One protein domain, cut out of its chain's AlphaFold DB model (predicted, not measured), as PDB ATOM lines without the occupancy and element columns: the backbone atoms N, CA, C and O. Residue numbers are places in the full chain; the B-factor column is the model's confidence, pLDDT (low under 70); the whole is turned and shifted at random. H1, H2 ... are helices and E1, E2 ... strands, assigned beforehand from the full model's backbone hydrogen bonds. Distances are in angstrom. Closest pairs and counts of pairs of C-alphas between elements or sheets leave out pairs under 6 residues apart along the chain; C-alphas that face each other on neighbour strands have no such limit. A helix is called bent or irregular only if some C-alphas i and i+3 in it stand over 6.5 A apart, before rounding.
ATOM      1  N   ASP A  13       4.351 -11.749  36.349       82.94
ATOM      2  CA  ASP A  13       3.399 -10.707  35.925       82.94
ATOM      3  C   ASP A  13       2.110 -11.251  35.285       82.94
ATOM      4  O   ASP A  13       1.102 -10.535  35.237       82.94
ATOM      5  N   TYR A  14       2.128 -12.490  34.779       88.88
ATOM      6  CA  TYR A  14       1.000 -13.099  34.070       88.88
ATOM      7  C   TYR A  14       0.088 -13.942  34.972       88.88
ATOM      8  O   TYR A  14      -1.053 -14.196  34.596       88.88
ATOM      9  N   LEU A  15       0.534 -14.325  36.176       87.56
ATOM     10  CA  LEU A  15      -0.255 -15.151  37.108       87.56
ATOM     11  C   LEU A  15      -1.579 -14.489  37.523       87.56
ATOM     12  O   LEU A  15      -2.563 -15.171  37.764       87.56
ATOM     13  N   LYS A  16      -1.645 -13.153  37.526       90.38
ATOM     14  CA  LYS A  16      -2.877 -12.403  37.830       90.38
ATOM     15  C   LYS A  16      -3.979 -12.492  36.757       90.38
ATOM     16  O   LYS A  16      -5.047 -11.928  36.970       90.38
ATOM     17  N   TYR A  17      -3.734 -13.134  35.612       94.25
ATOM     18  CA  TYR A  17      -4.738 -13.333  34.560       94.25
ATOM     19  C   TYR A  17      -5.209 -14.797  34.574       94.25
ATOM     20  O   TYR A  17      -4.419 -15.675  34.217       94.25
ATOM     21  N   PRO A  18      -6.483 -15.096  34.901       93.94
ATOM     22  CA  PRO A  18      -6.951 -16.476  35.093       93.94
ATOM     23  C   PRO A  18      -6.683 -17.419  33.911       93.94
ATOM     24  O   PRO A  18      -6.391 -18.596  34.101       93.94
ATOM     25  N   TYR A  19      -6.717 -16.903  32.679       95.00
ATOM     26  CA  TYR A  19      -6.439 -17.691  31.475       95.00
ATOM     27  C   TYR A  19      -4.970 -18.152  31.363       95.00
ATOM     28  O   TYR A  19      -4.692 -19.218  30.815       95.00
ATOM     29  N   PHE A  20      -4.020 -17.384  31.914       95.06
ATOM     30  CA  PHE A  20      -2.620 -17.808  32.006       95.06
ATOM     31  C   PHE A  20      -2.471 -18.981  32.981       95.06
ATOM     32  O   PHE A  20      -1.825 -19.976  32.652       95.06
ATOM     33  N   GLU A  21      -3.107 -18.896  34.154       93.06
ATOM     34  CA  GLU A  21      -3.089 -19.977  35.145       93.06
ATOM     35  C   GLU A  21      -3.767 -21.249  34.623       93.06
ATOM     36  O   GLU A  21      -3.269 -22.349  34.872       93.06
ATOM     37  N   GLN A  22      -4.852 -21.110  33.850       94.38
ATOM     38  CA  GLN A  22      -5.523 -22.218  33.163       94.38
ATOM     39  C   GLN A  22      -4.583 -22.919  32.174       94.38
ATOM     40  O   GLN A  22      -4.342 -24.116  32.334       94.38
ATOM     41  N   ILE A  23      -3.975 -22.196  31.221       94.31
ATOM     42  CA  ILE A  23      -3.036 -22.800  30.254       94.31
ATOM     43  C   ILE A  23      -1.810 -23.396  30.954       94.31
ATOM     44  O   ILE A  23      -1.393 -24.507  30.619       94.31
ATOM     45  N   LEU A  24      -1.240 -22.712  31.949       91.62
ATOM     46  CA  LEU A  24      -0.091 -23.234  32.689       91.62
ATOM     47  C   LEU A  24      -0.457 -24.524  33.441       91.62
ATOM     48  O   LEU A  24       0.307 -25.489  33.412       91.62
ATOM     49  N   SER A  25      -1.640 -24.585  34.055       91.88
ATOM     50  CA  SER A  25      -2.140 -25.787  34.739       91.88
ATOM     51  C   SER A  25      -2.459 -26.923  33.763       91.88
ATOM     52  O   SER A  25      -2.137 -28.077  34.049       91.88
ATOM     53  N   PHE A  26      -3.018 -26.615  32.591       94.25
ATOM     54  CA  PHE A  26      -3.274 -27.564  31.502       94.25
ATOM     55  C   PHE A  26      -1.968 -28.200  30.996       94.25
ATOM     56  O   PHE A  26      -1.818 -29.423  31.014       94.25
ATOM     57  N   VAL A  27      -0.956 -27.387  30.668       91.31
ATOM     58  CA  VAL A  27       0.370 -27.875  30.243       91.31
ATOM     59  C   VAL A  27       1.044 -28.702  31.346       91.31
ATOM     60  O   VAL A  27       1.565 -29.784  31.072       91.31
ATOM     61  N   LEU A  28       1.006 -28.248  32.604       87.31
ATOM     62  CA  LEU A  28       1.620 -28.953  33.739       87.31
ATOM     63  C   LEU A  28       0.878 -30.235  34.167       87.31
ATOM     64  O   LEU A  28       1.458 -31.054  34.886       87.31
ATOM     65  N   SER A  29      -0.374 -30.435  33.747       89.00
ATOM     66  CA  SER A  29      -1.155 -31.641  34.050       89.00
ATOM     67  C   SER A  29      -1.149 -32.644  32.895       89.00
ATOM     68  O   SER A  29      -0.758 -33.794  33.116       89.00
ATOM     69  N   GLN A  30      -1.510 -32.204  31.685       88.00
ATOM     70  CA  GLN A  30      -1.731 -33.055  30.507       88.00
ATOM     71  C   GLN A  30      -0.486 -33.181  29.609       88.00
ATOM     72  O   GLN A  30      -0.233 -34.252  29.062       88.00
ATOM     73  N   HIS A  31       0.363 -32.146  29.523       83.94
ATOM     74  CA  HIS A  31       1.526 -32.099  28.615       83.94
ATOM     75  C   HIS A  31       2.873 -31.943  29.348       83.94
ATOM     76  O   HIS A  31       3.761 -31.212  28.905       83.94
ATOM     77  N   LYS A  32       3.048 -32.653  30.472       78.00
ATOM     78  CA  LYS A  32       4.194 -32.524  31.403       78.00
ATOM     79  C   LYS A  32       5.576 -32.502  30.739       78.00
ATOM     80  O   LYS A  32       6.410 -31.681  31.116       78.00
ATOM     81  N   ASN A  33       5.805 -33.362  29.745       84.94
ATOM     82  CA  ASN A  33       7.083 -33.458  29.028       84.94
ATOM     83  C   ASN A  33       7.410 -32.178  28.237       84.94
ATOM     84  O   ASN A  33       8.576 -31.818  28.085       84.94
ATOM     85  N   ASN A  34       6.383 -31.444  27.805       86.06
ATOM     86  CA  ASN A  34       6.508 -30.268  26.949       86.06
ATOM     87  C   ASN A  34       6.668 -28.964  27.753       86.06
ATOM     88  O   ASN A  34       6.819 -27.900  27.160       86.06
ATOM     89  N   LYS A  35       6.689 -29.029  29.096       86.50
ATOM     90  CA  LYS A  35       6.838 -27.883  30.018       86.50
ATOM     91  C   LYS A  35       7.937 -26.895  29.604       86.50
ATOM     92  O   LYS A  35       7.700 -25.693  29.605       86.50
ATOM     93  N   ILE A  36       9.138 -27.384  29.287       87.38
ATOM     94  CA  ILE A  36      10.290 -26.520  28.962       87.38
ATOM     95  C   ILE A  36      10.087 -25.849  27.596       87.38
ATOM     96  O   ILE A  36      10.279 -24.641  27.470       87.38
ATOM     97  N   ILE A  37       9.621 -26.620  26.609       90.62
ATOM     98  CA  ILE A  37       9.340 -26.158  25.244       90.62
ATOM     99  C   ILE A  37       8.225 -25.100  25.258       90.62
ATOM    100  O   ILE A  37       8.345 -24.071  24.599       90.62
ATOM    101  N   PHE A  38       7.184 -25.293  26.076       93.00
ATOM    102  CA  PHE A  38       6.112 -24.315  26.267       93.00
ATOM    103  C   PHE A  38       6.629 -22.971  26.781       93.00
ATOM    104  O   PHE A  38       6.260 -21.936  26.234       93.00
ATOM    105  N   ILE A  39       7.508 -22.964  27.786       91.00
ATOM    106  CA  ILE A  39       8.064 -21.718  28.334       91.00
ATOM    107  C   ILE A  39       8.989 -21.014  27.324       91.00
ATOM    108  O   ILE A  39       8.927 -19.793  27.195       91.00
ATOM    109  N   GLN A  40       9.773 -21.762  26.542       91.88
ATOM    110  CA  GLN A  40      10.568 -21.201  25.438       91.88
ATOM    111  C   GLN A  40       9.670 -20.581  24.351       91.88
ATOM    112  O   GLN A  40       9.878 -19.442  23.931       91.88
ATOM    113  N   ASN A  41       8.613 -21.291  23.944       93.81
ATOM    114  CA  ASN A  41       7.625 -20.786  22.991       93.81
ATOM    115  C   ASN A  41       6.811 -19.607  23.547       93.81
ATOM    116  O   ASN A  41       6.377 -18.759  22.769       93.81
ATOM    117  N   LEU A  42       6.637 -19.503  24.867       93.88
ATOM    118  CA  LEU A  42       5.997 -18.366  25.530       93.88
ATOM    119  C   LEU A  42       6.850 -17.098  25.437       93.88
ATOM    120  O   LEU A  42       6.313 -16.042  25.108       93.88
ATOM    121  N   GLU A  43       8.166 -17.191  25.647       92.19
ATOM    122  CA  GLU A  43       9.084 -16.062  25.439       92.19
ATOM    123  C   GLU A  43       9.069 -15.602  23.970       92.19
ATOM    124  O   GLU A  43       8.921 -14.411  23.684       92.19
ATOM    125  N   ILE A  44       9.130 -16.548  23.026       92.69
ATOM    126  CA  ILE A  44       9.065 -16.270  21.581       92.69
ATOM    127  C   ILE A  44       7.725 -15.614  21.204       92.69
ATOM    128  O   ILE A  44       7.711 -14.606  20.491       92.69
ATOM    129  N   ALA A  45       6.601 -16.135  21.703       94.69
ATOM    130  CA  ALA A  45       5.265 -15.604  21.438       94.69
ATOM    131  C   ALA A  45       5.053 -14.210  22.052       94.69
ATOM    132  O   ALA A  45       4.480 -13.328  21.399       94.69
ATOM    133  N   GLN A  46       5.552 -13.983  23.271       93.75
ATOM    134  CA  GLN A  46       5.545 -12.674  23.925       93.75
ATOM    135  C   GLN A  46       6.344 -11.669  23.091       93.75
ATOM    136  O   GLN A  46       5.797 -10.635  22.711       93.75
ATOM    137  N   LYS A  47       7.579 -12.008  22.701       93.38
ATOM    138  CA  LYS A  47       8.470 -11.137  21.918       93.38
ATOM    139  C   LYS A  47       7.893 -10.817  20.535       93.38
ATOM    140  O   LYS A  47       7.901  -9.665  20.100       93.38
ATOM    141  N   SER A  48       7.310 -11.823  19.882       93.75
ATOM    142  CA  SER A  48       6.568 -11.698  18.621       93.75
ATOM    143  C   SER A  48       5.336 -10.788  18.752       93.75
ATOM    144  O   SER A  48       4.977 -10.094  17.796       93.75
ATOM    145  N   SER A  49       4.697 -10.746  19.923       95.31
ATOM    146  CA  SER A  49       3.561  -9.858  20.216       95.31
ATOM    147  C   SER A  49       4.021  -8.440  20.577       95.31
ATOM    148  O   SER A  49       3.454  -7.474  20.074       95.31
ATOM    149  N   PHE A  50       5.101  -8.309  21.354       96.38
ATOM    150  CA  PHE A  50       5.732  -7.047  21.759       96.38
ATOM    151  C   PHE A  50       6.204  -6.236  20.550       96.38
ATOM    152  O   PHE A  50       5.921  -5.043  20.451       96.38
ATOM    153  N   GLN A  51       6.858  -6.892  19.585       95.44
ATOM    154  CA  GLN A  51       7.299  -6.255  18.344       95.44
ATOM    155  C   GLN A  51       6.123  -5.695  17.532       95.44
ATOM    156  O   GLN A  51       6.170  -4.541  17.107       95.44
ATOM    157  N   LYS A  52       5.040  -6.470  17.363       95.62
ATOM    158  CA  LYS A  52       3.814  -5.995  16.692       95.62
ATOM    159  C   LYS A  52       3.164  -4.847  17.461       95.62
ATOM    160  O   LYS A  52       2.746  -3.867  16.847       95.62
ATOM    161  N   LEU A  53       3.113  -4.952  18.791       97.12
ATOM    162  CA  LEU A  53       2.533  -3.941  19.666       97.12
ATOM    163  C   LEU A  53       3.286  -2.611  19.548       97.12
ATOM    164  O   LEU A  53       2.655  -1.632  19.164       97.12
ATOM    165  N   LEU A  54       4.605  -2.565  19.774       97.44
ATOM    166  CA  LEU A  54       5.375  -1.315  19.688       97.44
ATOM    167  C   LEU A  54       5.312  -0.694  18.284       97.44
ATOM    168  O   LEU A  54       5.103   0.514  18.161       97.44
ATOM    169  N   VAL A  55       5.406  -1.509  17.225       95.81
ATOM    170  CA  VAL A  55       5.224  -1.019  15.848       95.81
ATOM    171  C   VAL A  55       3.826  -0.424  15.662       95.81
ATOM    172  O   VAL A  55       3.715   0.644  15.066       95.81
ATOM    173  N   SER A  56       2.767  -1.035  16.207       94.62
ATOM    174  CA  SER A  56       1.414  -0.462  16.150       94.62
ATOM    175  C   SER A  56       1.249   0.806  17.000       94.62
ATOM    176  O   SER A  56       0.648   1.752  16.510       94.62
ATOM    177  N   ILE A  57       1.841   0.896  18.199       94.50
ATOM    178  CA  ILE A  57       1.771   2.089  19.070       94.50
ATOM    179  C   ILE A  57       2.338   3.324  18.362       94.50
ATOM    180  O   ILE A  57       1.740   4.399  18.410       94.50
ATOM    181  N   ILE A  58       3.472   3.156  17.681       94.44
ATOM    182  CA  ILE A  58       4.148   4.222  16.938       94.44
ATOM    183  C   ILE A  58       3.424   4.500  15.611       94.44
ATOM    184  O   ILE A  58       3.082   5.645  15.328       94.44
ATOM    185  N   ARG A  59       3.131   3.468  14.809       91.25
ATOM    186  CA  ARG A  59       2.480   3.615  13.493       91.25
ATOM    187  C   ARG A  59       1.070   4.198  13.601       91.25
ATOM    188  O   ARG A  59       0.717   5.071  12.821       91.25
ATOM    189  N   GLU A  60       0.268   3.724  14.550       90.19
ATOM    190  CA  GLU A  60      -1.121   4.160  14.767       90.19
ATOM    191  C   GLU A  60      -1.223   5.373  15.706       90.19
ATOM    192  O   GLU A  60      -2.327   5.840  15.964       90.19
ATOM    193  N   GLN A  61      -0.082   5.913  16.161       90.50
ATOM    194  CA  GLN A  61       0.030   7.121  16.989       90.50
ATOM    195  C   GLN A  61      -0.836   7.054  18.264       90.50
ATOM    196  O   GLN A  61      -1.594   7.969  18.571       90.50
ATOM    197  N   LEU A  62      -0.735   5.939  18.999       90.94
ATOM    198  CA  LEU A  62      -1.654   5.611  20.099       90.94
ATOM    199  C   LEU A  62      -1.396   6.403  21.396       90.94
ATOM    200  O   LEU A  62      -2.328   6.620  22.167       90.94
ATOM    201  N   LEU A  63      -0.158   6.841  21.644       90.81
ATOM    202  CA  LEU A  63       0.178   7.731  22.767       90.81
ATOM    203  C   LEU A  63      -0.131   9.200  22.414       90.81
ATOM    204  O   LEU A  63      -0.099   9.554  21.234       90.81
ATOM    205  N   PRO A  64      -0.348  10.089  23.405       88.19
ATOM    206  CA  PRO A  64      -0.555  11.525  23.184       88.19
ATOM    207  C   PRO A  64       0.762  12.236  22.807       88.19
ATOM    208  O   PRO A  64       1.311  13.033  23.574       88.19
ATOM    209  N   PHE A  65       1.311  11.910  21.636       88.44
ATOM    210  CA  PHE A  65       2.583  12.436  21.147       88.44
ATOM    211  C   PHE A  65       2.542  13.961  20.961       88.44
ATOM    212  O   PHE A  65       1.589  14.514  20.415       88.44
ATOM    213  N   ILE A  66       3.599  14.644  21.405       86.25
ATOM    214  CA  ILE A  66       3.696  16.114  21.367       86.25
ATOM    215  C   ILE A  66       3.990  16.620  19.948       86.25
ATOM    216  O   ILE A  66       3.461  17.651  19.539       86.25
ATOM    217  N   SER A  67       4.786  15.868  19.187       79.75
ATOM    218  CA  SER A  67       5.143  16.180  17.801       79.75
ATOM    219  C   SER A  67       4.546  15.133  16.870       79.75
ATOM    220  O   SER A  67       4.876  13.955  16.989       79.75
ATOM    221  N   THR A  68       3.707  15.549  15.924       76.12
ATOM    222  CA  THR A  68       3.144  14.684  14.875       76.12
ATOM    223  C   THR A  68       3.291  15.354  13.498       76.12
ATOM    224  O   THR A  68       3.303  16.584  13.428       76.12
ATOM    225  N   PRO A  69       3.435  14.590  12.396       75.12
ATOM    226  CA  PRO A  69       3.578  13.133  12.335       75.12
ATOM    227  C   PRO A  69       4.942  12.652  12.859       75.12
ATOM    228  O   PRO A  69       5.946  13.358  12.761       75.12
ATOM    229  N   LEU A  70       4.996  11.423  13.380       84.31
ATOM    230  CA  LEU A  70       6.241  10.835  13.885       84.31
ATOM    231  C   LEU A  70       7.252  10.584  12.752       84.31
ATOM    232  O   LEU A  70       6.958   9.887  11.776       84.31
ATOM    233  N   ILE A  71       8.466  11.121  12.905       86.12
ATOM    234  CA  ILE A  71       9.577  10.936  11.963       86.12
ATOM    235  C   ILE A  71      10.506   9.845  12.497       86.12
ATOM    236  O   ILE A  71      11.182  10.038  13.505       86.12
ATOM    237  N   LEU A  72      10.554   8.714  11.792       89.75
ATOM    238  CA  LEU A  72      11.503   7.627  12.040       89.75
ATOM    239  C   LEU A  72      12.828   7.897  11.303       89.75
ATOM    240  O   LEU A  72      12.819   8.327  10.148       89.75
ATOM    241  N   LYS A  73      13.962   7.604  11.946       92.19
ATOM    242  CA  LYS A  73      15.319   7.650  11.368       92.19
ATOM    243  C   LYS A  73      15.978   6.265  11.472       92.19
ATOM    244  O   LYS A  73      15.934   5.682  12.554       92.19
ATOM    245  N   PRO A  74      16.565   5.701  10.401       92.88
ATOM    246  CA  PRO A  74      17.140   4.357  10.445       92.88
ATOM    247  C   PRO A  74      18.480   4.346  11.194       92.88
ATOM    248  O   PRO A  74      19.099   5.396  11.388       92.88
ATOM    249  N   ASN A  75      18.927   3.160  11.613       93.38
ATOM    250  CA  ASN A  75      20.203   2.897  12.301       93.38
ATOM    251  C   ASN A  75      20.536   3.800  13.514       93.38
ATOM    252  O   ASN A  75      21.694   3.898  13.918       93.38
ATOM    253  N   THR A  76      19.543   4.457  14.119       95.19
ATOM    254  CA  THR A  76      19.734   5.496  15.147       95.19
ATOM    255  C   THR A  76      18.726   5.362  16.287       95.19
ATOM    256  O   THR A  76      17.649   4.779  16.129       95.19
ATOM    257  N   ILE A  77      19.067   5.897  17.465       96.50
ATOM    258  CA  ILE A  77      18.123   5.995  18.585       96.50
ATOM    259  C   ILE A  77      17.065   7.036  18.226       96.50
ATOM    260  O   ILE A  77      17.371   8.206  17.995       96.50
ATOM    261  N   ASN A  78      15.821   6.580  18.159       95.75
ATOM    262  CA  ASN A  78      14.647   7.408  17.951       95.75
ATOM    263  C   ASN A  78      14.032   7.726  19.316       95.75
ATOM    264  O   ASN A  78      14.074   6.894  20.223       95.75
ATOM    265  N   THR A  79      13.472   8.925  19.452       94.12
ATOM    266  CA  THR A  79      13.013   9.478  20.731       94.12
ATOM    267  C   THR A  79      11.690  10.192  20.505       94.12
ATOM    268  O   THR A  79      11.646  11.190  19.787       94.12
ATOM    269  N   PHE A  80      10.617   9.697  21.119       93.75
ATOM    270  CA  PHE A  80       9.263  10.211  20.930       93.75
ATOM    271  C   PHE A  80       8.719  10.761  22.247       93.75
ATOM    272  O   PHE A  80       8.603  10.031  23.232       93.75
ATOM    273  N   GLN A  81       8.410  12.058  22.263       91.62
ATOM    274  CA  GLN A  81       7.827  12.753  23.409       91.62
ATOM    275  C   GLN A  81       6.302  12.625  23.401       91.62
ATOM    276  O   GLN A  81       5.671  12.867  22.370       91.62
ATOM    277  N   PHE A  82       5.714  12.301  24.550       89.88
ATOM    278  CA  PHE A  82       4.268  12.246  24.762       89.88
ATOM    279  C   PHE A  82       3.878  12.919  26.087       89.88
ATOM    280  O   PHE A  82       4.707  13.098  26.984       89.88
ATOM    281  N   LYS A  83       2.625  13.364  26.180       85.00
ATOM    282  CA  LYS A  83       2.061  13.960  27.401       85.00
ATOM    283  C   LYS A  83       1.829  12.894  28.479       85.00
ATOM    284  O   LYS A  83       1.708  11.720  28.152       85.00
ATOM    285  N   SER A  84       1.727  13.325  29.736       79.19
ATOM    286  CA  SER A  84       1.158  12.507  30.814       79.19
ATOM    287  C   SER A  84      -0.217  13.048  31.195       79.19
ATOM    288  O   SER A  84      -0.391  14.268  31.224       79.19
ATOM    289  N   SER A  85      -1.172  12.168  31.501       66.19
ATOM    290  CA  SER A  85      -2.516  12.535  31.981       66.19
ATOM    291  C   SER A  85      -2.511  13.068  33.422       66.19
ATOM    292  O   SER A  85      -3.476  13.677  33.870       66.19
ATOM    293  N   SER A  86      -1.390  12.906  34.135       59.16
ATOM    294  CA  SER A  86      -1.163  13.393  35.504       59.16
ATOM    295  C   SER A  86      -0.825  14.892  35.623       59.16
ATOM    296  O   SER A  86      -0.595  15.374  36.731       59.16
ATOM    297  N   LEU A  87      -0.779  15.632  34.508       56.59
ATOM    298  CA  LEU A  87      -0.392  17.046  34.451       56.59
ATOM    299  C   LEU A  87      -1.612  17.946  34.203       56.59
ATOM    300  O   LEU A  87      -2.325  17.771  33.213       56.59
ATOM    301  N   GLU A  88      -1.831  18.944  35.062       51.06
ATOM    302  CA  GLU A  88      -2.922  19.905  34.872       51.06
ATOM    303  C   GLU A  88      -2.680  20.832  33.666       51.06
ATOM    304  O   GLU A  88      -1.553  21.161  33.292       51.06
ATOM    305  N   SER A  89      -3.769  21.308  33.053       50.19
ATOM    306  CA  SER A  89      -3.724  22.155  31.846       50.19
ATOM    307  C   SER A  89      -3.043  23.519  32.054       50.19
ATOM    308  O   SER A  89      -2.731  24.208  31.082       50.19
ATOM    309  N   VAL A  97      10.133  22.194  27.077       47.94
ATOM    310  CA  VAL A  97      10.307  20.803  26.587       47.94
ATOM    311  C   VAL A  97      10.587  19.789  27.728       47.94
ATOM    312  O   VAL A  97      10.617  18.578  27.520       47.94
ATOM    313  N   VAL A  98      10.785  20.276  28.957       50.25
ATOM    314  CA  VAL A  98      11.281  19.531  30.129       50.25
ATOM    315  C   VAL A  98      10.249  18.558  30.726       50.25
ATOM    316  O   VAL A  98      10.632  17.564  31.340       50.25
ATOM    317  N   VAL A  99       8.948  18.812  30.544       59.03
ATOM    318  CA  VAL A  99       7.868  18.145  31.307       59.03
ATOM    319  C   VAL A  99       7.357  16.844  30.655       59.03
ATOM    320  O   VAL A  99       6.681  16.049  31.299       59.03
ATOM    321  N   ALA A 100       7.690  16.588  29.386       73.31
ATOM    322  CA  ALA A 100       7.170  15.444  28.628       73.31
ATOM    323  C   ALA A 100       7.656  14.075  29.146       73.31
ATOM    324  O   ALA A 100       8.817  13.934  29.552       73.31
ATOM    325  N   ASN A 101       6.823  13.040  28.997       89.25
ATOM    326  CA  ASN A 101       7.259  11.642  29.015       89.25
ATOM    327  C   ASN A 101       7.918  11.294  27.664       89.25
ATOM    328  O   ASN A 101       7.665  11.942  26.646       89.25
ATOM    329  N   VAL A 102       8.820  10.312  27.644       92.31
ATOM    330  CA  VAL A 102       9.594   9.924  26.450       92.31
ATOM    331  C   VAL A 102       9.679   8.411  26.330       92.31
ATOM    332  O   VAL A 102      10.037   7.748  27.295       92.31
ATOM    333  N   ILE A 103       9.465   7.879  25.126       95.44
ATOM    334  CA  ILE A 103       9.847   6.511  24.753       95.44
ATOM    335  C   ILE A 103      10.954   6.563  23.695       95.44
ATOM    336  O   ILE A 103      10.876   7.348  22.745       95.44
ATOM    337  N   SER A 104      11.998   5.755  23.862       96.31
ATOM    338  CA  SER A 104      13.127   5.679  22.937       96.31
ATOM    339  C   SER A 104      13.631   4.253  22.717       96.31
ATOM    340  O   SER A 104      13.535   3.385  23.582       96.31
ATOM    341  N   PHE A 105      14.137   4.006  21.511       97.44
ATOM    342  CA  PHE A 105      14.693   2.724  21.064       97.44
ATOM    343  C   PHE A 105      15.509   2.939  19.784       97.44
ATOM    344  O   PHE A 105      15.308   3.925  19.067       97.44
ATOM    345  N   LYS A 106      16.433   2.028  19.462       97.56
ATOM    346  CA  LYS A 106      17.175   2.090  18.195       97.56
ATOM    347  C   LYS A 106      16.343   1.467  17.076       97.56
ATOM    348  O   LYS A 106      16.019   0.285  17.129       97.56
ATOM    349  N   VAL A 107      16.020   2.251  16.050       96.88
ATOM    350  CA  VAL A 107      15.422   1.736  14.808       96.88
ATOM    351  C   VAL A 107      16.533   1.157  13.938       96.88
ATOM    352  O   VAL A 107      17.602   1.762  13.819       96.88
ATOM    353  N   LYS A 108      16.278   0.001  13.326       93.88
ATOM    354  CA  LYS A 108      17.178  -0.660  12.377       93.88
ATOM    355  C   LYS A 108      16.774  -0.278  10.948       93.88
ATOM    356  O   LYS A 108      17.320   0.688  10.414       93.88
ATOM    357  N   GLU A 109      15.765  -0.940  10.378       92.31
ATOM    358  CA  GLU A 109      15.185  -0.617   9.063       92.31
ATOM    359  C   GLU A 109      13.839   0.126   9.168       92.31
ATOM    360  O   GLU A 109      13.102  -0.028  10.146       92.31
ATOM    361  N   ILE A 110      13.489   0.891   8.123       92.81
ATOM    362  CA  ILE A 110      12.185   1.560   7.962       92.81
ATOM    363  C   ILE A 110      11.619   1.262   6.574       92.81
ATOM    364  O   ILE A 110      12.241   1.560   5.547       92.81
ATOM    365  N   PHE A 111      10.394   0.755   6.565       92.12
ATOM    366  CA  PHE A 111       9.671   0.315   5.383       92.12
ATOM    367  C   PHE A 111       8.490   1.243   5.050       92.12
ATOM    368  O   PHE A 111       8.166   2.172   5.800       92.12
ATOM    369  N   GLY A 112       7.841   1.025   3.905       87.56
ATOM    370  CA  GLY A 112       6.604   1.717   3.528       87.56
ATOM    371  C   GLY A 112       5.497   1.570   4.581       87.56
ATOM    372  O   GLY A 112       5.513   0.647   5.390       87.56
ATOM    373  N   PHE A 113       4.535   2.501   4.603       88.19
ATOM    374  CA  PHE A 113       3.466   2.570   5.616       88.19
ATOM    375  C   PHE A 113       3.976   2.653   7.070       88.19
ATOM    376  O   PHE A 113       3.283   2.238   8.000       88.19
ATOM    377  N   GLN A 114       5.188   3.188   7.269       89.06
ATOM    378  CA  GLN A 114       5.834   3.371   8.578       89.06
ATOM    379  C   GLN A 114       5.942   2.074   9.406       89.06
ATOM    380  O   GLN A 114       5.937   2.107  10.636       89.06
ATOM    381  N   PHE A 115       6.082   0.922   8.743       93.69
ATOM    382  CA  PHE A 115       6.623  -0.277   9.388       93.69
ATOM    383  C   PHE A 115       8.122  -0.091   9.660       93.69
ATOM    384  O   PHE A 115       8.825   0.558   8.888       93.69
ATOM    385  N   PHE A 116       8.633  -0.679  10.739       94.69
ATOM    386  CA  PHE A 116      10.052  -0.622  11.088       94.69
ATOM    387  C   PHE A 116      10.482  -1.866  11.871       94.69
ATOM    388  O   PHE A 116       9.654  -2.576  12.447       94.69
ATOM    389  N   THR A 117      11.788  -2.114  11.901       95.25
ATOM    390  CA  THR A 117      12.446  -3.038  12.834       95.25
ATOM    391  C   THR A 117      13.218  -2.229  13.875       95.25
ATOM    392  O   THR A 117      13.645  -1.102  13.616       95.25
ATOM    393  N   PHE A 118      13.381  -2.772  15.080       96.31
ATOM    394  CA  PHE A 118      14.068  -2.091  16.178       96.31
ATOM    395  C   PHE A 118      14.903  -3.061  17.016       96.31
ATOM    396  O   PHE A 118      14.684  -4.274  17.001       96.31
ATOM    397  N   GLU A 119      15.857  -2.502  17.751       95.69
ATOM    398  CA  GLU A 119      16.714  -3.192  18.710       95.69
ATOM    399  C   GLU A 119      16.344  -2.773  20.143       95.69
ATOM    400  O   GLU A 119      15.915  -1.642  20.380       95.69
ATOM    401  N   HIS A 120      16.517  -3.693  21.095       93.38
ATOM    402  CA  HIS A 120      16.445  -3.397  22.530       93.38
ATOM    403  C   HIS A 120      17.761  -2.741  23.009       93.38
ATOM    404  O   HIS A 120      18.797  -2.958  22.375       93.38
ATOM    405  N   PRO A 121      17.762  -1.975  24.118       95.38
ATOM    406  CA  PRO A 121      16.642  -1.724  25.030       95.38
ATOM    407  C   PRO A 121      15.580  -0.780  24.449       95.38
ATOM    408  O   PRO A 121      15.885   0.135  23.683       95.38
ATOM    409  N   VAL A 122      14.327  -0.979  24.864       97.19
ATOM    410  CA  VAL A 122      13.248   0.008  24.696       97.19
ATOM    411  C   VAL A 122      13.112   0.735  26.026       97.19
ATOM    412  O   VAL A 122      12.735   0.125  27.022       97.19
ATOM    413  N   VAL A 123      13.452   2.020  26.077       96.56
ATOM    414  CA  VAL A 123      13.516   2.786  27.328       96.56
ATOM    415  C   VAL A 123      12.389   3.807  27.367       96.56
ATOM    416  O   VAL A 123      12.236   4.618  26.457       96.56
ATOM    417  N   CYS A 124      11.615   3.796  28.447       94.62
ATOM    418  CA  CYS A 124      10.684   4.864  28.770       94.62
ATOM    419  C   CYS A 124      11.282   5.738  29.879       94.62
ATOM    420  O   CYS A 124      11.709   5.232  30.917       94.62
ATOM    421  N   ARG A 125      11.302   7.054  29.667       91.19
ATOM    422  CA  ARG A 125      11.575   8.059  30.694       91.19
ATOM    423  C   ARG A 125      10.252   8.714  31.071       91.19
ATOM    424  O   ARG A 125       9.677   9.429  30.250       91.19
ATOM    425  N   THR A 126       9.798   8.497  32.297       84.25
ATOM    426  CA  THR A 126       8.600   9.139  32.850       84.25
ATOM    427  C   THR A 126       8.959  10.098  33.979       84.25
ATOM    428  O   THR A 126      10.059  10.038  34.540       84.25
ATOM    429  N   ARG A 127       8.043  11.012  34.306       71.88
ATOM    430  CA  ARG A 127       8.098  11.789  35.548       71.88
ATOM    431  C   ARG A 127       7.188  11.150  36.597       71.88
ATOM    432  O   ARG A 127       6.098  10.698  36.262       71.88
ATOM    433  N   SER A 128       7.633  11.093  37.846       65.50
ATOM    434  CA  SER A 128       6.808  10.657  38.977       65.50
ATOM    435  C   SER A 128       6.004  11.818  39.574       65.50
ATOM    436  O   SER A 128       6.348  12.989  39.402       65.50
ATOM    437  N   ASN A 129       5.002  11.493  40.395       61.34
ATOM    438  CA  ASN A 129       4.267  12.474  41.208       61.34
ATOM    439  C   ASN A 129       5.175  13.205  42.230       61.34
ATOM    440  O   ASN A 129       4.803  14.261  42.732       61.34
ATOM    441  N   SER A 130       6.372  12.677  42.525       62.28
ATOM    442  CA  SER A 130       7.431  13.338  43.310       62.28
ATOM    443  C   SER A 130       8.303  14.302  42.481       62.28
ATOM    444  O   SER A 130       9.310  14.796  42.979       62.28
ATOM    445  N   ASN A 131       7.927  14.589  41.226       66.56
ATOM    446  CA  ASN A 131       8.678  15.364  40.227       66.56
ATOM    447  C   ASN A 131      10.018  14.754  39.763       66.56
ATOM    448  O   ASN A 131      10.688  15.359  38.917       66.56
ATOM    449  N   GLU A 132      10.384  13.568  40.251       73.31
ATOM    450  CA  GLU A 132      11.607  12.843  39.894       73.31
ATOM    451  C   GLU A 132      11.520  12.243  38.482       73.31
ATOM    452  O   GLU A 132      10.440  11.980  37.951       73.31
ATOM    453  N   ILE A 133      12.680  12.023  37.857       79.75
ATOM    454  CA  ILE A 133      12.783  11.442  36.515       79.75
ATOM    455  C   ILE A 133      13.138   9.961  36.644       79.75
ATOM    456  O   ILE A 133      14.249   9.617  37.043       79.75
ATOM    457  N   VAL A 134      12.211   9.089  36.253       84.44
ATOM    458  CA  VAL A 134      12.394   7.635  36.268       84.44
ATOM    459  C   VAL A 134      12.715   7.156  34.856       84.44
ATOM    460  O   VAL A 134      11.979   7.435  33.913       84.44
ATOM    461  N   PHE A 135      13.804   6.401  34.708       89.25
ATOM    462  CA  PHE A 135      14.112   5.652  33.489       89.25
ATOM    463  C   PHE A 135      13.797   4.174  33.723       89.25
ATOM    464  O   PHE A 135      14.291   3.580  34.682       89.25
ATOM    465  N   LYS A 136      12.994   3.576  32.842       91.62
ATOM    466  CA  LYS A 136      12.607   2.165  32.900       91.62
ATOM    467  C   LYS A 136      12.802   1.505  31.538       91.62
ATOM    468  O   LYS A 136      12.297   2.003  30.534       91.62
ATOM    469  N   GLU A 137      13.484   0.363  31.502       94.81
ATOM    470  CA  GLU A 137      13.456  -0.501  30.320       94.81
ATOM    471  C   GLU A 137      12.126  -1.263  30.266       94.81
ATOM    472  O   GLU A 137      11.751  -1.968  31.205       94.81
ATOM    473  N   ILE A 138      11.423  -1.121  29.148       94.00
ATOM    474  CA  ILE A 138      10.142  -1.754  28.868       94.00
ATOM    475  C   ILE A 138      10.412  -3.132  28.255       94.00
ATOM    476  O   ILE A 138      10.877  -3.256  27.121       94.00
ATOM    477  N   ASN A 139      10.143  -4.168  29.043       88.44
ATOM    478  CA  ASN A 139      10.514  -5.558  28.787       88.44
ATOM    479  C   ASN A 139       9.318  -6.430  28.366       88.44
ATOM    480  O   ASN A 139       9.522  -7.527  27.837       88.44
ATOM    481  N   ASN A 140       8.074  -5.999  28.614       91.38
ATOM    482  CA  ASN A 140       6.901  -6.807  28.282       91.38
ATOM    483  C   ASN A 140       5.698  -6.042  27.701       91.38
ATOM    484  O   ASN A 140       5.614  -4.814  27.713       91.38
ATOM    485  N   CYS A 141       4.760  -6.810  27.137       94.81
ATOM    486  CA  CYS A 141       3.565  -6.281  26.479       94.81
ATOM    487  C   CYS A 141       2.644  -5.505  27.431       94.81
ATOM    488  O   CYS A 141       2.009  -4.546  27.008       94.81
ATOM    489  N   LEU A 142       2.562  -5.907  28.701       95.12
ATOM    490  CA  LEU A 142       1.695  -5.263  29.688       95.12
ATOM    491  C   LEU A 142       2.214  -3.871  30.037       95.12
ATOM    492  O   LEU A 142       1.424  -2.943  30.149       95.12
ATOM    493  N   GLU A 143       3.533  -3.715  30.139       93.88
ATOM    494  CA  GLU A 143       4.187  -2.425  30.363       93.88
ATOM    495  C   GLU A 143       3.965  -1.459  29.192       93.88
ATOM    496  O   GLU A 143       3.659  -0.292  29.424       93.88
ATOM    497  N   LEU A 144       4.036  -1.939  27.941       95.06
ATOM    498  CA  LEU A 144       3.661  -1.137  26.768       95.06
ATOM    499  C   LEU A 144       2.179  -0.733  26.781       95.06
ATOM    500  O   LEU A 144       1.865   0.386  26.387       95.06
ATOM    501  N   ILE A 145       1.274  -1.615  27.224       96.12
ATOM    502  CA  ILE A 145      -0.162  -1.303  27.327       96.12
ATOM    503  C   ILE A 145      -0.446  -0.345  28.494       96.12
ATOM    504  O   ILE A 145      -1.336   0.491  28.380       96.12
ATOM    505  N   GLU A 146       0.307  -0.404  29.594       93.88
ATOM    506  CA  GLU A 146       0.133   0.521  30.723       93.88
ATOM    507  C   GLU A 146       0.420   1.974  30.312       93.88
ATOM    508  O   GLU A 146      -0.334   2.869  30.689       93.88
ATOM    509  N   LEU A 147       1.427   2.205  29.455       93.25
ATOM    510  CA  LEU A 147       1.704   3.532  28.879       93.25
ATOM    511  C   LEU A 147       0.523   4.087  28.064       93.25
ATOM    512  O   LEU A 147       0.381   5.300  27.947       93.25
ATOM    513  N   LEU A 148      -0.349   3.231  27.520       93.50
ATOM    514  CA  LEU A 148      -1.513   3.673  26.747       93.50
ATOM    515  C   LEU A 148      -2.618   4.298  27.620       93.50
ATOM    516  O   LEU A 148      -3.494   4.955  27.066       93.50
ATOM    517  N   ARG A 149      -2.553   4.198  28.960       91.56
ATOM    518  CA  ARG A 149      -3.442   4.968  29.861       91.56
ATOM    519  C   ARG A 149      -3.244   6.480  29.789       91.56
ATOM    520  O   ARG A 149      -4.108   7.218  30.240       91.56
ATOM    521  N   GLU A 150      -2.132   6.941  29.225       88.62
ATOM    522  CA  GLU A 150      -1.863   8.368  29.008       88.62
ATOM    523  C   GLU A 150      -2.785   8.972  27.924       88.62
ATOM    524  O   GLU A 150      -2.774  10.178  27.699       88.62
ATOM    525  N   ASN A 151      -3.576   8.143  27.228       87.94
ATOM    526  CA  ASN A 151      -4.604   8.566  26.283       87.94
ATOM    527  C   ASN A 151      -6.004   8.280  26.856       87.94
ATOM    528  O   ASN A 151      -6.501   7.156  26.773       87.94
ATOM    529  N   ASP A 152      -6.663   9.324  27.366       85.12
ATOM    530  CA  ASP A 152      -7.983   9.259  28.020       85.12
ATOM    531  C   ASP A 152      -9.105   8.676  27.134       85.12
ATOM    532  O   ASP A 152     -10.174   8.315  27.624       85.12
ATOM    533  N   SER A 153      -8.878   8.559  25.819       84.75
ATOM    534  CA  SER A 153      -9.827   7.942  24.881       84.75
ATOM    535  C   SER A 153      -9.885   6.410  24.983       84.75
ATOM    536  O   SER A 153     -10.769   5.798  24.383       84.75
ATOM    537  N   PHE A 154      -8.937   5.769  25.678       90.25
ATOM    538  CA  PHE A 154      -8.796   4.311  25.718       90.25
ATOM    539  C   PHE A 154      -9.420   3.689  26.976       90.25
ATOM    540  O   PHE A 154      -8.767   3.485  27.998       90.25
ATOM    541  N   SER A 155     -10.700   3.330  26.876       89.44
ATOM    542  CA  SER A 155     -11.476   2.700  27.950       89.44
ATOM    543  C   SER A 155     -11.212   1.197  28.148       89.44
ATOM    544  O   SER A 155     -11.353   0.698  29.260       89.44
ATOM    545  N   GLU A 156     -10.805   0.457  27.110       92.31
ATOM    546  CA  GLU A 156     -10.699  -1.019  27.140       92.31
ATOM    547  C   GLU A 156      -9.281  -1.530  27.510       92.31
ATOM    548  O   GLU A 156      -8.935  -2.679  27.233       92.31
ATOM    549  N   ILE A 157      -8.435  -0.693  28.128       94.56
ATOM    550  CA  ILE A 157      -7.008  -0.971  28.411       94.56
ATOM    551  C   ILE A 157      -6.771  -2.321  29.107       94.56
ATOM    552  O   ILE A 157      -5.887  -3.076  28.703       94.56
TER     553      ILE A 157
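What this domain is: This is residues 13 to 89 and 97 to 157 of the 706 residues of the protein "IucA_IucC domain-containing protein" of Polysphondylium pallidum (strain ATCC 26659 / Pp 5 / PN500) (UniProt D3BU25). A twisted sheet of four strands, with the short helix H3 over one face, makes a head, and the long helix H2 runs out from it as an arm. H1 folds back from the far end of H2 in a narrow V, and residues 16 to 23 and 29 to 34 stand free. The printed part has 138 residues, with three named helices and four named strands in the order H1 H2 E1 E2 E3 E4 H3. The sheet order is E1 E2 E3 E4, all antiparallel, and the class is mixed, helices and strands. The whole is only just loose, close to compact, with a radius of gyration of the C-alphas of 17.6 A, and spans 55 by 36 by 26 A.

How they stand to each other: H1, residues 18 to 30, and H2, residues 32 to 59, form a helical hairpin, opposite ways at a shallow tilt of 29 degrees. They touch through residues 27 to 28 and 34 to 38 alone; the closest C-alphas, of Val 27 and Lys 35, are 6.5 A apart. H2 is irregular, with C-alphas 33 and 36 7.6 A apart, and has a kink of 34 degrees near residue 39. E1, residues 76 to 82, is an edge strand, antiparallel to E2, residues 101 to 110, with N 78 and O 105 at 2.9 A. E2, E3, residues 116 to 127, and E4, residues 133 to 137, form a meander, each strand the antiparallel neighbour of the one before. N 104 and O 123 are 2.8 A apart, and N 124 and O 136 2.8 A. E2 bends by 70 degrees at residue 107 and E3 by 84 degrees at residue 119. H2 only grazes the sheet, with residues 51 to 59. H3, residues 141 to 150, is on the sheet at a height of 10.6 A, over E3 and only just over E2, where 3 of its C-alphas fall. It runs slantwise to the strands, at 52 degrees to E3 on the local plane. H2 touches H3 with residues 46 to 54 alone, the same way at a shallow tilt of 30 degrees; the closest C-alphas, of Phe 50 and Cys 141, are 5.2 A apart. H1 is apart from H3 and not on the sheet. Every O i to N i+4 pair of H1 is within hydrogen-bond range, against 21 of 24 in H2 and 3 of 6 in H3.

Where its parts are: H1 begins at C-alpha 18, (-6.951, -16.476, 35.093), and measures 18.0 A. H2 measures 40.4 A and ends at C-alpha 59, (2.480, 3.615, 13.493). E1 measures 19.4 A, E2 23.9 A, E3 27.5 A and E4 13.5 A. H3 measures 15.8 A and ends at C-alpha 150, (-1.863, 8.368, 29.008).

The domain as a whole: The C-alphas of Asn 33 and Ser 89, the two farthest apart, are 56.7 A apart. Residues 90 to 96 are not printed, and C-alphas 89 and 97 are 15.0 A apart across this cut. The link from H2 to E1, 16 residues, is long. Mean pLDDT of the printed part is 88.0; residues 85 to 89, 97 to 99 and 128 to 131 are under 70.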